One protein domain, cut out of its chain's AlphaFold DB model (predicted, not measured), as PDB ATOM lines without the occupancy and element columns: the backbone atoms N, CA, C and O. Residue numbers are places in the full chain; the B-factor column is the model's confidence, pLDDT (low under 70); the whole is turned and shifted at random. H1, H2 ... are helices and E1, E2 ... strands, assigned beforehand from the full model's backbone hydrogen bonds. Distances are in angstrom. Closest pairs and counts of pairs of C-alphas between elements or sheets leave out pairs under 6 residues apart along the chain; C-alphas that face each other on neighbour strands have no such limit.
ATOM      1  N   LEU A   2      34.802 -11.085  25.840       82.62
ATOM      2  CA  LEU A   2      34.009 -10.100  26.604       82.62
ATOM      3  C   LEU A   2      34.358 -10.013  28.106       82.62
ATOM      4  O   LEU A   2      34.356  -8.926  28.673       82.62
ATOM      5  N   ARG A   3      34.718 -11.134  28.749       83.50
ATOM      6  CA  ARG A   3      35.086 -11.159  30.179       83.50
ATOM      7  C   ARG A   3      36.338 -10.330  30.485       83.50
ATOM      8  O   ARG A   3      36.336  -9.584  31.453       83.50
ATOM      9  N   SER A   4      37.380 -10.439  29.662       85.00
ATOM     10  CA  SER A   4      38.635  -9.700  29.856       85.00
ATOM     11  C   SER A   4      38.440  -8.192  29.698       85.00
ATOM     12  O   SER A   4      38.988  -7.433  30.487       85.00
ATOM     13  N   ILE A   5      37.612  -7.769  28.734       88.44
ATOM     14  CA  ILE A   5      37.248  -6.356  28.545       88.44
ATOM     15  C   ILE A   5      36.535  -5.830  29.794       88.44
ATOM     16  O   ILE A   5      36.981  -4.853  30.382       88.44
ATOM     17  N   LYS A   6      35.511  -6.548  30.272       91.25
ATOM     18  CA  LYS A   6      34.743  -6.159  31.465       91.25
ATOM     19  C   LYS A   6      35.604  -6.062  32.731       91.25
ATOM     20  O   LYS A   6      35.366  -5.208  33.576       91.25
ATOM     21  N   ILE A   7      36.604  -6.935  32.872       90.81
ATOM     22  CA  ILE A   7      37.558  -6.867  33.989       90.81
ATOM     23  C   ILE A   7      38.377  -5.572  33.917       90.81
ATOM     24  O   ILE A   7      38.515  -4.901  34.933       90.81
ATOM     25  N   ILE A   8      38.890  -5.204  32.741       89.62
ATOM     26  CA  ILE A   8      39.679  -3.975  32.566       89.62
ATOM     27  C   ILE A   8      38.811  -2.729  32.790       89.62
ATOM     28  O   ILE A   8      39.257  -1.791  33.441       89.62
ATOM     29  N   GLU A   9      37.567  -2.727  32.306       92.62
ATOM     30  CA  GLU A   9      36.619  -1.621  32.521       92.62
ATOM     31  C   GLU A   9      36.297  -1.411  34.007       92.62
ATOM     32  O   GLU A   9      36.281  -0.277  34.483       92.62
ATOM     33  N   ASN A  10      36.075  -2.498  34.753       94.69
ATOM     34  CA  ASN A  10      35.763  -2.437  36.184       94.69
ATOM     35  C   ASN A  10      36.991  -2.155  37.062       94.69
ATOM     36  O   ASN A  10      36.845  -1.719  38.204       94.69
ATOM     37  N   HIS A  11      38.189  -2.429  36.548       92.94
ATOM     38  CA  HIS A  11      39.453  -2.286  37.263       92.94
ATOM     39  C   HIS A  11      40.467  -1.534  36.387       92.94
ATOM     40  O   HIS A  11      41.421  -2.135  35.885       92.94
ATOM     41  N   PRO A  12      40.291  -0.216  36.185       92.19
ATOM     42  CA  PRO A  12      41.189   0.573  35.339       92.19
ATOM     43  C   PRO A  12      42.626   0.632  35.886       92.19
ATOM     44  O   PRO A  12      43.574   0.826  35.130       92.19
ATOM     45  N   ASP A  13      42.804   0.418  37.190       94.62
ATOM     46  CA  ASP A  13      44.093   0.342  37.884       94.62
ATOM     47  C   ASP A  13      44.737  -1.059  37.842       94.62
ATOM     48  O   ASP A  13      45.843  -1.255  38.355       94.62
ATOM     49  N   LEU A  14      44.092  -2.041  37.200       93.38
ATOM     50  CA  LEU A  14      44.577  -3.418  37.116       93.38
ATOM     51  C   LEU A  14      46.003  -3.542  36.551       93.38
ATOM     52  O   LEU A  14      46.775  -4.299  37.139       93.38
ATOM     53  N   PRO A  15      46.414  -2.824  35.482       91.81
ATOM     54  CA  PRO A  15      47.788  -2.915  34.988       91.81
ATOM     55  C   PRO A  15      48.825  -2.531  36.051       91.81
ATOM     56  O   PRO A  15      49.817  -3.237  36.224       91.81
ATOM     57  N   GLN A  16      48.565  -1.467  36.819       94.88
ATOM     58  CA  GLN A  16      49.455  -1.027  37.895       94.88
ATOM     59  C   GLN A  16      49.500  -2.051  39.037       94.88
ATOM     60  O   GLN A  16      50.575  -2.349  39.554       94.88
ATOM     61  N   ARG A  17      48.353  -2.634  39.402       94.88
ATOM     62  CA  ARG A  17      48.283  -3.697  40.418       94.88
ATOM     63  C   ARG A  17      49.027  -4.960  39.992       94.88
ATOM     64  O   ARG A  17      49.701  -5.570  40.815       94.88
ATOM     65  N   ILE A  18      48.930  -5.353  38.721       94.44
ATOM     66  CA  ILE A  18      49.681  -6.496  38.183       94.44
ATOM     67  C   ILE A  18      51.182  -6.236  38.300       94.44
ATOM     68  O   ILE A  18      51.913  -7.135  38.706       94.44
ATOM     69  N   GLU A  19      51.642  -5.025  37.987       96.75
ATOM     70  CA  GLU A  19      53.061  -4.686  38.106       96.75
ATOM     71  C   GLU A  19      53.540  -4.735  39.561       96.75
ATOM     72  O   GLU A  19      54.592  -5.299  39.851       96.75
ATOM     73  N   GLN A  20      52.724  -4.252  40.502       96.38
ATOM     74  CA  GLN A  20      53.005  -4.385  41.934       96.38
ATOM     75  C   GLN A  20      53.098  -5.855  42.370       96.38
ATOM     76  O   GLN A  20      54.028  -6.220  43.086       96.38
ATOM     77  N   LEU A  21      52.179  -6.711  41.910       94.81
ATOM     78  CA  LEU A  21      52.216  -8.149  42.197       94.81
ATOM     79  C   LEU A  21      53.459  -8.820  41.605       94.81
ATOM     80  O   LEU A  21      54.055  -9.672  42.256       94.81
ATOM     81  N   ARG A  22      53.879  -8.428  40.395       95.62
ATOM     82  CA  ARG A  22      55.120  -8.922  39.782       95.62
ATOM     83  C   ARG A  22      56.344  -8.492  40.579       95.62
ATOM     84  O   ARG A  22      57.180  -9.339  40.876       95.62
ATOM     85  N   GLY A  23      56.417  -7.222  40.974       96.88
ATOM     86  CA  GLY A  23      57.511  -6.699  41.793       96.88
ATOM     87  C   GLY A  23      57.600  -7.337  43.184       96.88
ATOM     88  O   GLY A  23      58.691  -7.434  43.735       96.88
ATOM     89  N   ALA A  24      56.475  -7.803  43.731       96.12
ATOM     90  CA  ALA A  24      56.417  -8.522  45.004       96.12
ATOM     91  C   ALA A  24      56.587 -10.048  44.868       96.12
ATOM     92  O   ALA A  24      56.662 -10.744  45.880       96.12
ATOM     93  N   SER A  25      56.605 -10.586  43.646       96.38
ATOM     94  CA  SER A  25      56.714 -12.028  43.429       96.38
ATOM     95  C   SER A  25      58.143 -12.527  43.632       96.38
ATOM     96  O   SER A  25      59.114 -11.849  43.299       96.38
ATOM     97  N   VAL A  26      58.263 -13.741  44.163       97.00
ATOM     98  CA  VAL A  26      59.539 -14.415  44.418       97.00
ATOM     99  C   VAL A  26      59.612 -15.720  43.631       97.00
ATOM    100  O   VAL A  26      58.591 -16.311  43.281       97.00
ATOM    101  N   THR A  27      60.828 -16.174  43.331       94.19
ATOM    102  CA  THR A  27      61.056 -17.420  42.580       94.19
ATOM    103  C   THR A  27      60.970 -18.668  43.451       94.19
ATOM    104  O   THR A  27      60.617 -19.733  42.953       94.19
ATOM    105  N   SER A  28      61.326 -18.549  44.730       94.88
ATOM    106  CA  SER A  28      61.278 -19.636  45.704       94.88
ATOM    107  C   SER A  28      60.045 -19.484  46.579       94.88
ATOM    108  O   SER A  28      59.785 -18.407  47.107       94.88
ATOM    109  N   GLU A  29      59.311 -20.576  46.777       91.81
ATOM    110  CA  GLU A  29      58.162 -20.592  47.682       91.81
ATOM    111  C   GLU A  29      58.566 -20.315  49.138       91.81
ATOM    112  O   GLU A  29      57.816 -19.680  49.869       91.81
ATOM    113  N   LEU A  30      59.776 -20.712  49.549       92.81
ATOM    114  CA  LEU A  30      60.274 -20.480  50.911       92.81
ATOM    115  C   LEU A  30      60.456 -18.992  51.241       92.81
ATOM    116  O   LEU A  30      60.445 -18.624  52.412       92.81
ATOM    117  N   ASP A  31      60.605 -18.152  50.218       96.00
ATOM    118  CA  ASP A  31      60.740 -16.703  50.372       96.00
ATOM    119  C   ASP A  31      59.376 -15.991  50.300       96.00
ATOM    120  O   ASP A  31      59.283 -14.781  50.515       96.00
ATOM    121  N   ALA A  32      58.302 -16.719  49.970       96.06
ATOM    122  CA  ALA A  32      56.981 -16.144  49.787       96.06
ATOM    123  C   ALA A  32      56.289 -15.938  51.138       96.06
ATOM    124  O   ALA A  32      56.195 -16.839  51.966       96.06
ATOM    125  N   THR A  33      55.717 -14.750  51.342       95.62
ATOM    126  CA  THR A  33      54.826 -14.511  52.490       95.62
ATOM    127  C   THR A  33      53.477 -15.214  52.314       95.62
ATOM    128  O   THR A  33      52.863 -15.633  53.289       95.62
ATOM    129  N   VAL A  34      53.004 -15.331  51.069       95.44
ATOM    130  CA  VAL A  34      51.760 -16.016  50.700       95.44
ATOM    131  C   VAL A  34      51.972 -16.733  49.370       95.44
ATOM    132  O   VAL A  34      52.408 -16.113  48.399       95.44
ATOM    133  N   THR A  35      51.592 -18.008  49.306       95.94
ATOM    134  CA  THR A  35      51.485 -18.755  48.048       95.94
ATOM    135  C   THR A  35      50.053 -18.673  47.528       95.94
ATOM    136  O   THR A  35      49.120 -19.143  48.176       95.94
ATOM    137  N   LEU A  36      49.870 -18.107  46.332       95.19
ATOM    138  CA  LEU A  36      48.609 -18.179  45.593       95.19
ATOM    139  C   LEU A  36      48.706 -19.289  44.542       95.19
ATOM    140  O   LEU A  36      49.589 -19.266  43.685       95.19
ATOM    141  N   SER A  37      47.788 -20.250  44.585       95.12
ATOM    142  CA  SER A  37      47.771 -21.386  43.663       95.12
ATOM    143  C   SER A  37      46.342 -21.783  43.314       95.12
ATOM    144  O   SER A  37      45.395 -21.433  44.014       95.12
ATOM    145  N   THR A  38      46.182 -22.533  42.226       95.50
ATOM    146  CA  THR A  38      44.904 -23.173  41.908       95.50
ATOM    147  C   THR A  38      44.806 -24.510  42.635       95.50
ATOM    148  O   THR A  38      45.819 -25.181  42.839       95.50
ATOM    149  N   ALA A  39      43.587 -24.957  42.954       95.25
ATOM    150  CA  ALA A  39      43.363 -26.258  43.595       95.25
ATOM    151  C   ALA A  39      44.041 -27.420  42.839       95.25
ATOM    152  O   ALA A  39      44.643 -28.303  43.447       95.25
ATOM    153  N   HIS A  40      44.039 -27.367  41.502       94.81
ATOM    154  CA  HIS A  40      44.731 -28.340  40.655       94.81
ATOM    155  C   HIS A  40      46.249 -28.344  40.864       94.81
ATOM    156  O   HIS A  40      46.848 -29.408  41.004       94.81
ATOM    157  N   ARG A  41      46.880 -27.162  40.887       95.56
ATOM    158  CA  ARG A  41      48.330 -27.036  41.098       95.56
ATOM    159  C   ARG A  41      48.747 -27.370  42.526       95.56
ATOM    160  O   ARG A  41      49.893 -27.734  42.741       95.56
ATOM    161  N   ALA A  42      47.826 -27.271  43.478       96.44
ATOM    162  CA  ALA A  42      48.061 -27.618  44.870       96.44
ATOM    163  C   ALA A  42      48.089 -29.138  45.133       96.44
ATOM    164  O   ALA A  42      48.432 -29.563  46.235       96.44
ATOM    165  N   LYS A  43      47.726 -29.983  44.158       95.81
ATOM    166  CA  LYS A  43      47.689 -31.441  44.334       95.81
ATOM    167  C   LYS A  43      49.059 -31.990  44.754       95.81
ATOM    168  O   LYS A  43      50.037 -31.840  44.030       95.81
ATOM    169  N   GLY A  44      49.098 -32.678  45.896       95.62
ATOM    170  CA  GLY A  44      50.323 -33.265  46.454       95.62
ATOM    171  C   GLY A  44      51.197 -32.290  47.252       95.62
ATOM    172  O   GLY A  44      52.226 -32.707  47.768       95.62
ATOM    173  N   LEU A  45      50.783 -31.027  47.373       96.81
ATOM    174  CA  LEU A  45      51.413 -30.019  48.228       96.81
ATOM    175  C   LEU A  45      50.597 -29.831  49.506       96.81
ATOM    176  O   LEU A  45      49.405 -30.129  49.523       96.81
ATOM    177  N   GLU A  46      51.211 -29.345  50.577       97.44
ATOM    178  CA  GLU A  46      50.540 -29.126  51.861       97.44
ATOM    179  C   GLU A  46      51.099 -27.874  52.539       97.44
ATOM    180  O   GLU A  46      52.285 -27.568  52.405       97.44
ATOM    181  N   TRP A  47      50.242 -27.156  53.267       97.69
ATOM    182  CA  TRP A  47      50.614 -25.967  54.032       97.69
ATOM    183  C   TRP A  47      49.948 -25.991  55.404       97.69
ATOM    184  O   TRP A  47      48.826 -26.475  55.564       97.69
ATOM    185  N   ASP A  48      50.601 -25.397  56.402       97.81
ATOM    186  CA  ASP A  48      50.038 -25.269  57.750       97.81
ATOM    187  C   ASP A  48      48.687 -24.531  57.754       97.81
ATOM    188  O   ASP A  48      47.754 -24.934  58.453       97.81
ATOM    189  N   PHE A  49      48.570 -23.481  56.939       98.31
ATOM    190  CA  PHE A  49      47.399 -22.616  56.859       98.31
ATOM    191  C   PHE A  49      46.963 -22.476  55.400       98.31
ATOM    192  O   PHE A  49      47.757 -22.054  54.561       98.31
ATOM    193  N   VAL A  50      45.705 -22.796  55.097       98.38
ATOM    194  CA  VAL A  50      45.137 -22.659  53.746       98.38
ATOM    195  C   VAL A  50      43.832 -21.883  53.820       98.38
ATOM    196  O   VAL A  50      42.985 -22.163  54.667       98.38
ATOM    197  N   GLY A  51      43.661 -20.920  52.915       98.12
ATOM    198  CA  GLY A  51      42.393 -20.234  52.689       98.12
ATOM    199  C   GLY A  51      41.830 -20.568  51.317       98.12
ATOM    200  O   GLY A  51      42.542 -20.468  50.319       98.12
ATOM    201  N   LEU A  52      40.561 -20.964  51.275       97.31
ATOM    202  CA  LEU A  52      39.840 -21.207  50.028       97.31
ATOM    203  C   LEU A  52      39.096 -19.943  49.594       97.31
ATOM    204  O   LEU A  52      38.496 -19.262  50.421       97.31
ATOM    205  N   TYR A  53      39.111 -19.661  48.294       95.00
ATOM    206  CA  TYR A  53      38.326 -18.589  47.682       95.00
ATOM    207  C   TYR A  53      37.065 -19.160  47.010       95.00
ATOM    208  O   TYR A  53      36.939 -20.368  46.803       95.00
ATOM    209  N   ASP A  54      36.087 -18.298  46.721       90.12
ATOM    210  CA  ASP A  54      34.781 -18.673  46.152       90.12
ATOM    211  C   ASP A  54      34.806 -18.817  44.609       90.12
ATOM    212  O   ASP A  54      33.821 -18.530  43.933       90.12
ATOM    213  N   ASP A  55      35.935 -19.225  44.018       88.12
ATOM    214  CA  ASP A  55      36.154 -19.282  42.563       88.12
ATOM    215  C   ASP A  55      35.990 -20.683  41.937       88.12
ATOM    216  O   ASP A  55      36.397 -20.913  40.795       88.12
ATOM    217  N   PHE A  56      35.332 -21.599  42.652       87.25
ATOM    218  CA  PHE A  56      34.890 -22.898  42.132       87.25
ATOM    219  C   PHE A  56      33.806 -22.707  41.063       87.25
ATOM    220  O   PHE A  56      32.921 -21.859  41.182       87.25
ATOM    221  N   SER A  57      33.932 -23.434  39.953       77.88
ATOM    222  CA  SER A  57      33.249 -23.085  38.699       77.88
ATOM    223  C   SER A  57      31.874 -23.722  38.555       77.88
ATOM    224  O   SER A  57      31.008 -23.175  37.867       77.88
ATOM    225  N   ALA A  58      31.686 -24.870  39.199       78.75
ATOM    226  CA  ALA A  58      30.426 -25.579  39.240       78.75
ATOM    227  C   ALA A  58      29.906 -25.568  40.674       78.75
ATOM    228  O   ALA A  58      30.673 -25.691  41.621       78.75
ATOM    229  N   ASP A  59      28.592 -25.437  40.826       81.38
ATOM    230  CA  ASP A  59      27.957 -25.687  42.109       81.38
ATOM    231  C   ASP A  59      27.657 -27.195  42.218       81.38
ATOM    232  O   ASP A  59      26.679 -27.655  41.613       81.38
ATOM    233  N   PRO A  60      28.453 -27.990  42.967       80.56
ATOM    234  CA  PRO A  60      28.197 -29.421  43.143       80.56
ATOM    235  C   PRO A  60      26.894 -29.690  43.907       80.56
ATOM    236  O   PRO A  60      26.444 -30.832  44.005       80.56
ATOM    237  N   LEU A  61      26.290 -28.647  44.476       80.81
ATOM    238  CA  LEU A  61      25.047 -28.697  45.213       80.81
ATOM    239  C   LEU A  61      23.812 -28.385  44.350       80.81
ATOM    240  O   LEU A  61      22.685 -28.473  44.863       80.81
ATOM    241  N   SER A  62      23.998 -28.040  43.075       85.12
ATOM    242  CA  SER A  62      22.908 -27.833  42.121       85.12
ATOM    243  C   SER A  62      22.166 -29.151  41.844       85.12
ATOM    244  O   SER A  62      22.812 -30.184  41.678       85.12
ATOM    245  N   PRO A  63      20.821 -29.166  41.775       81.88
ATOM    246  CA  PRO A  63      20.065 -30.378  41.456       81.88
ATOM    247  C   PRO A  63      20.236 -30.829  39.996       81.88
ATOM    248  O   PRO A  63      20.063 -32.010  39.708       81.88
ATOM    249  N   ASP A  64      20.596 -29.906  39.099       87.88
ATOM    250  CA  ASP A  64      20.651 -30.134  37.649       87.88
ATOM    251  C   ASP A  64      22.071 -30.428  37.138       87.88
ATOM    252  O   ASP A  64      22.314 -30.474  35.929       87.88
ATOM    253  N   ILE A  65      23.044 -30.579  38.042       88.19
ATOM    254  CA  ILE A  65      24.421 -30.882  37.658       88.19
ATOM    255  C   ILE A  65      24.548 -32.344  37.217       88.19
ATOM    256  O   ILE A  65      24.037 -33.267  37.852       88.19
ATOM    257  N   ASP A  66      25.275 -32.543  36.122       91.62
ATOM    258  CA  ASP A  66      25.687 -33.867  35.674       91.62
ATOM    259  C   ASP A  66      26.531 -34.574  36.752       91.62
ATOM    260  O   ASP A  66      27.356 -33.943  37.418       91.62
ATOM    261  N   ALA A  67      26.309 -35.878  36.938       88.75
ATOM    262  CA  ALA A  67      26.914 -36.628  38.037       88.75
ATOM    263  C   ALA A  67      28.446 -36.645  37.956       88.75
ATOM    264  O   ALA A  67      29.095 -36.414  38.974       88.75
ATOM    265  N   ASP A  68      29.011 -36.828  36.759       89.88
ATOM    266  CA  ASP A  68      30.463 -36.872  36.572       89.88
ATOM    267  C   ASP A  68      31.077 -35.500  36.881       89.88
ATOM    268  O   ASP A  68      32.051 -35.394  37.625       89.88
ATOM    269  N   LYS A  69      30.446 -34.417  36.407       89.50
ATOM    270  CA  LYS A  69      30.889 -33.043  36.714       89.50
ATOM    271  C   LYS A  69      30.819 -32.709  38.197       89.50
ATOM    272  O   LYS A  69      31.684 -32.002  38.711       89.50
ATOM    273  N   ARG A  70      29.773 -33.169  38.880       90.75
ATOM    274  CA  ARG A  70      29.635 -32.981  40.324       90.75
ATOM    275  C   ARG A  70      30.759 -33.680  41.065       90.75
ATOM    276  O   ARG A  70      31.351 -33.085  41.962       90.75
ATOM    277  N   ASP A  71      31.026 -34.928  40.709       92.25
ATOM    278  CA  ASP A  71      32.029 -35.742  41.379       92.25
ATOM    279  C   ASP A  71      33.438 -35.174  41.126       92.25
ATOM    280  O   ASP A  71      34.230 -35.076  42.063       92.25
ATOM    281  N   ASP A  72      33.720 -34.683  39.917       92.88
ATOM    282  CA  ASP A  72      34.954 -33.957  39.598       92.88
ATOM    283  C   ASP A  72      35.130 -32.687  40.448       92.88
ATOM    284  O   ASP A  72      36.200 -32.474  41.028       92.88
ATOM    285  N   GLU A  73      34.086 -31.862  40.586       91.88
ATOM    286  CA  GLU A  73      34.154 -30.632  41.387       91.88
ATOM    287  C   GLU A  73      34.315 -30.942  42.886       91.88
ATOM    288  O   GLU A  73      35.115 -30.308  43.579       91.88
ATOM    289  N   LEU A  74      33.615 -31.964  43.393       92.69
ATOM    290  CA  LEU A  74      33.768 -32.436  44.772       92.69
ATOM    291  C   LEU A  74      35.176 -32.977  45.032       92.69
ATOM    292  O   LEU A  74      35.753 -32.694  46.082       92.69
ATOM    293  N   ASN A  75      35.755 -33.712  44.081       94.75
ATOM    294  CA  ASN A  75      37.127 -34.204  44.173       94.75
ATOM    295  C   ASN A  75      38.137 -33.052  44.179       94.75
ATOM    296  O   ASN A  75      39.100 -33.077  44.950       94.75
ATOM    297  N   LEU A  76      37.918 -32.020  43.362       95.19
ATOM    298  CA  LEU A  76      38.769 -30.835  43.345       95.19
ATOM    299  C   LEU A  76      38.687 -30.057  44.666       95.19
ATOM    300  O   LEU A  76      39.720 -29.667  45.219       95.19
ATOM    301  N   LEU A  77      37.476 -29.876  45.197       95.44
ATOM    302  CA  LEU A  77      37.263 -29.239  46.493       95.44
ATOM    303  C   LEU A  77      37.901 -30.056  47.621       95.44
ATOM    304  O   LEU A  77      38.575 -29.493  48.480       95.44
ATOM    305  N   TYR A  78      37.764 -31.383  47.585       95.44
ATOM    306  CA  TYR A  78      38.428 -32.293  48.516       95.44
ATOM    307  C   TYR A  78      39.951 -32.133  48.473       95.44
ATOM    308  O   TYR A  78      40.589 -32.025  49.524       95.44
ATOM    309  N   VAL A  79      40.547 -32.054  47.276       97.00
ATOM    310  CA  VAL A  79      41.979 -31.764  47.134       97.00
ATOM    311  C   VAL A  79      42.307 -30.450  47.833       97.00
ATOM    312  O   VAL A  79      43.181 -30.461  48.689       97.00
ATOM    313  N   ALA A  80      41.592 -29.362  47.540       97.12
ATOM    314  CA  ALA A  80      41.866 -28.040  48.104       97.12
ATOM    315  C   ALA A  80      41.755 -28.000  49.643       97.12
ATOM    316  O   ALA A  80      42.660 -27.516  50.321       97.12
ATOM    317  N   VAL A  81      40.682 -28.571  50.196       96.94
ATOM    318  CA  VAL A  81      40.416 -28.673  51.644       96.94
ATOM    319  C   VAL A  81      41.522 -29.452  52.358       96.94
ATOM    320  O   VAL A  81      41.989 -29.042  53.418       96.94
ATOM    321  N   THR A  82      41.980 -30.558  51.766       97.38
ATOM    322  CA  THR A  82      42.993 -31.438  52.373       97.38
ATOM    323  C   THR A  82      44.425 -30.932  52.237       97.38
ATOM    324  O   THR A  82      45.338 -31.609  52.699       97.38
ATOM    325  N   ARG A  83      44.661 -29.767  51.614       97.94
ATOM    326  CA  ARG A  83      46.008 -29.170  51.593       97.94
ATOM    327  C   ARG A  83      46.364 -28.500  52.922       97.94
ATOM    328  O   ARG A  83      47.536 -28.228  53.158       97.94
ATOM    329  N   ALA A  84      45.370 -28.210  53.765       98.44
ATOM    330  CA  ALA A  84      45.566 -27.604  55.076       98.44
ATOM    331  C   ALA A  84      46.019 -28.644  56.106       98.44
ATOM    332  O   ALA A  84      45.304 -29.611  56.360       98.44
ATOM    333  N   MET A  85      47.159 -28.411  56.758       98.12
ATOM    334  CA  MET A  85      47.666 -29.295  57.812       98.12
ATOM    335  C   MET A  85      47.172 -28.902  59.209       98.12
ATOM    336  O   MET A  85      46.967 -29.779  60.048       98.12
ATOM    337  N   LYS A  86      46.994 -27.601  59.484       98.38
ATOM    338  CA  LYS A  86      46.597 -27.103  60.817       98.38
ATOM    339  C   LYS A  86      45.292 -26.323  60.789       98.38
ATOM    340  O   LYS A  86      44.392 -26.634  61.565       98.38
ATOM    341  N   ILE A  87      45.181 -25.308  59.931       98.50
ATOM    342  CA  ILE A  87      43.980 -24.466  59.854       98.50
ATOM    343  C   ILE A  87      43.536 -24.311  58.406       98.50
ATOM    344  O   ILE A  87      44.312 -23.921  57.534       98.50
ATOM    345  N   LEU A  88      42.247 -24.557  58.193       98.44
ATOM    346  CA  LEU A  88      41.551 -24.286  56.949       98.44
ATOM    347  C   LEU A  88      40.577 -23.122  57.154       98.44
ATOM    348  O   LEU A  88      39.628 -23.238  57.932       98.44
ATOM    349  N   ALA A  89      40.780 -22.024  56.432       98.06
ATOM    350  CA  ALA A  89      39.755 -21.005  56.249       98.06
ATOM    351  C   ALA A  89      38.840 -21.441  55.096       98.06
ATOM    352  O   ALA A  89      39.236 -21.450  53.927       98.06
ATOM    353  N   VAL A  90      37.633 -21.873  55.459       96.25
ATOM    354  CA  VAL A  90      36.622 -22.397  54.534       96.25
ATOM    355  C   VAL A  90      35.959 -21.275  53.735       96.25
ATOM    356  O   VAL A  90      35.760 -20.175  54.250       96.25
ATOM    357  N   ASN A  91      35.598 -21.576  52.490       94.75
ATOM    358  CA  ASN A  91      34.797 -20.696  51.643       94.75
ATOM    359  C   ASN A  91      33.293 -20.989  51.812       94.75
ATOM    360  O   ASN A  91      32.900 -21.907  52.542       94.75
ATOM    361  N   SER A  92      32.450 -20.225  51.118       93.62
ATOM    362  CA  SER A  92      30.989 -20.333  51.230       93.62
ATOM    363  C   SER A  92      30.490 -21.719  50.808       93.62
ATOM    364  O   SER A  92      29.661 -22.316  51.490       93.62
ATOM    365  N   LEU A  93      31.077 -22.287  49.751       92.38
ATOM    366  CA  LEU A  93      30.697 -23.601  49.235       92.38
ATOM    367  C   LEU A  93      30.905 -24.725  50.265       92.38
ATOM    368  O   LEU A  93      30.032 -25.573  50.451       92.38
ATOM    369  N   VAL A  94      32.042 -24.738  50.969       94.00
ATOM    370  CA  VAL A  94      32.293 -25.738  52.022       94.00
ATOM    371  C   VAL A  94      31.294 -25.583  53.168       94.00
ATOM    372  O   VAL A  94      30.780 -26.586  53.671       94.00
ATOM    373  N   ILE A  95      30.982 -24.345  53.562       94.75
ATOM    374  CA  ILE A  95      29.979 -24.064  54.598       94.75
ATOM    375  C   ILE A  95      28.611 -24.618  54.179       94.75
ATOM    376  O   ILE A  95      27.968 -25.316  54.970       94.75
ATOM    377  N   ASP A  96      28.193 -24.388  52.935       92.50
ATOM    378  CA  ASP A  96      26.912 -24.865  52.407       92.50
ATOM    379  C   ASP A  96      26.826 -26.397  52.390       92.50
ATOM    380  O   ASP A  96      25.812 -26.976  52.799       92.50
ATOM    381  N   ILE A  97      27.908 -27.080  51.991       91.81
ATOM    382  CA  ILE A  97      28.003 -28.548  52.035       91.81
ATOM    383  C   ILE A  97      27.839 -29.050  53.479       91.81
ATOM    384  O   ILE A  97      27.056 -29.971  53.740       91.81
ATOM    385  N   MET A  98      28.542 -28.435  54.437       93.19
ATOM    386  CA  MET A  98      28.459 -28.809  55.853       93.19
ATOM    387  C   MET A  98      27.054 -28.589  56.428       93.19
ATOM    388  O   MET A  98      26.553 -29.435  57.177       93.19
ATOM    389  N   GLN A  99      26.401 -27.482  56.069       93.44
ATOM    390  CA  GLN A  99      25.051 -27.164  56.526       93.44
ATOM    391  C   GLN A  99      24.029 -28.171  55.982       93.44
ATOM    392  O   GLN A  99      23.245 -28.722  56.757       93.44
ATOM    393  N   ARG A 100      24.095 -28.517  54.690       90.31
ATOM    394  CA  ARG A 100      23.229 -29.554  54.105       90.31
ATOM    395  C   ARG A 100      23.411 -30.912  54.774       90.31
ATOM    396  O   ARG A 100      22.427 -31.588  55.076       90.31
ATOM    397  N   PHE A 101      24.655 -31.302  55.059       90.06
ATOM    398  CA  PHE A 101      24.935 -32.548  55.772       90.06
ATOM    399  C   PHE A 101      24.312 -32.557  57.178       90.06
ATOM    400  O   PHE A 101      23.717 -33.556  57.599       90.06
ATOM    401  N   LYS A 102      24.408 -31.435  57.903       93.62
ATOM    402  CA  LYS A 102      23.780 -31.265  59.218       93.62
ATOM    403  C   LYS A 102      22.261 -31.427  59.135       93.62
ATOM    404  O   LYS A 102      21.701 -32.192  59.922       93.62
ATOM    405  N   ASP A 103      21.616 -30.772  58.174       92.38
ATOM    406  CA  ASP A 103      20.160 -30.805  58.001       92.38
ATOM    407  C   ASP A 103      19.660 -32.213  57.639       92.38
ATOM    408  O   ASP A 103      18.680 -32.702  58.208       92.38
ATOM    409  N   MET A 104      20.372 -32.918  56.752       90.00
ATOM    410  CA  MET A 104      20.074 -34.313  56.404       90.00
ATOM    411  C   MET A 104      20.133 -35.240  57.621       90.00
ATOM    412  O   MET A 104      19.243 -36.067  57.823       90.00
ATOM    413  N   LYS A 105      21.164 -35.090  58.460       88.56
ATOM    414  CA  LYS A 105      21.356 -35.917  59.659       88.56
ATOM    415  C   LYS A 105      20.311 -35.644  60.742       88.56
ATOM    416  O   LYS A 105      20.032 -36.518  61.557       88.56
ATOM    417  N   GLN A 106      19.758 -34.433  60.788       88.31
ATOM    418  CA  GLN A 106      18.660 -34.103  61.696       88.31
ATOM    419  C   GLN A 106      17.350 -34.746  61.237       88.31
ATOM    420  O   GLN A 106      16.644 -35.318  62.062       88.31
ATOM    421  N   ARG A 107      17.064 -34.727  59.930       84.12
ATOM    422  CA  ARG A 107      15.867 -35.363  59.360       84.12
ATOM    423  C   ARG A 107      15.865 -36.881  59.505       84.12
ATOM    424  O   ARG A 107      14.812 -37.444  59.734       84.12
ATOM    425  N   SER A 108      17.020 -37.544  59.408       76.75
ATOM    426  CA  SER A 108      17.107 -39.006  59.570       76.75
ATOM    427  C   SER A 108      16.978 -39.500  61.016       76.75
ATOM    428  O   SER A 108      16.946 -40.706  61.250       76.75
ATOM    429  N   ARG A 109      16.951 -38.584  61.992       69.38
ATOM    430  CA  ARG A 109      16.776 -38.876  63.424       69.38
ATOM    431  C   ARG A 109      15.356 -38.604  63.934       69.38
ATOM    432  O   ARG A 109      15.103 -38.899  65.101       69.38
TER     433      ARG A 109
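Overview. This is residues 2 to 109 of the 110 residues of an uncharacterized protein of Pseudomonas syringae pv. actinidiae (UniProt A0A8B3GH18). A small sheet of two parallel strands, E1 and E2, stands between two unlike sides of a drawn-out, loose model: on one side the end of H3 meets the sheet and H4 leads away as an arm, and on the other side H1 and H2 make a separate corner joined to the sheet by a long loop stretch. H1 and H2 stick out, as does the last part of H4, residues 101 to 107. The printed part has 108 residues, with four named helices and two named strands in the order H1, H2, E1, H3, E2, H4, and its class is mostly helix. It is loose, with a radius of gyration of the C-alphas of 17.7 A, and spans 56 by 37 by 23 A, only just elongated.

Along the chain. H1, residues 2 to 10, begins with C-alpha 2 at (34.009, -10.100, 26.604), and H2 holds residues 14 to 23, 14.1 A long. E1 is residues 47 to 51, with C-alpha 47 at (50.614, -25.967, 54.032). H3, residues 67 to 81, is 20.8 A long, and E2 is residues 84 to 89. H4, residues 92 to 107, is 22.8 A from first to last C-alpha and ends at C-alpha 107, (15.867, -35.363, 59.360).

Arrangement. H1 and H2 are close but not clearly touching: their closest C-alphas, of Ile 8 and Leu 14, are 6.7 A apart, and their lines are about perpendicular at 87 degrees. H1 is apart from E1, E2, H3 and H4. E1 and E2 are parallel neighbours, their directions 14 degrees apart, with N 85 and O 47 at 2.8 A and N 50 and O 87 at 3.0 A within hydrogen-bond range. E1, H3 and E2 form a strand-helix-strand unit, two parallel neighbour strands with a helix between them along the chain, and its crossover is right-handed. The closest C-alphas of H3 and E2 are those of Val 81 and Leu 88, 7.0 A apart. H3 and H4 are near each other, with 5 pairs of C-alphas within 10 A. In H1, H2, H3 and H4 every O i to N i+4 pair is within hydrogen-bond range.

Size, cuts and confidence. The two C-alphas farthest apart, of Gly 23 and Arg 109, are 56.2 A apart. Residues 2 to 23, 63 to 68 and 101 to 109 stand free; the other 71 residues span 40 by 22 by 21 A. The links from H2 to E1, 23 residues, and from E1 to H3, 15 residues, are long. The printed part has no cut. Its mean pLDDT is 92.5, and residue 109 alone is under 70.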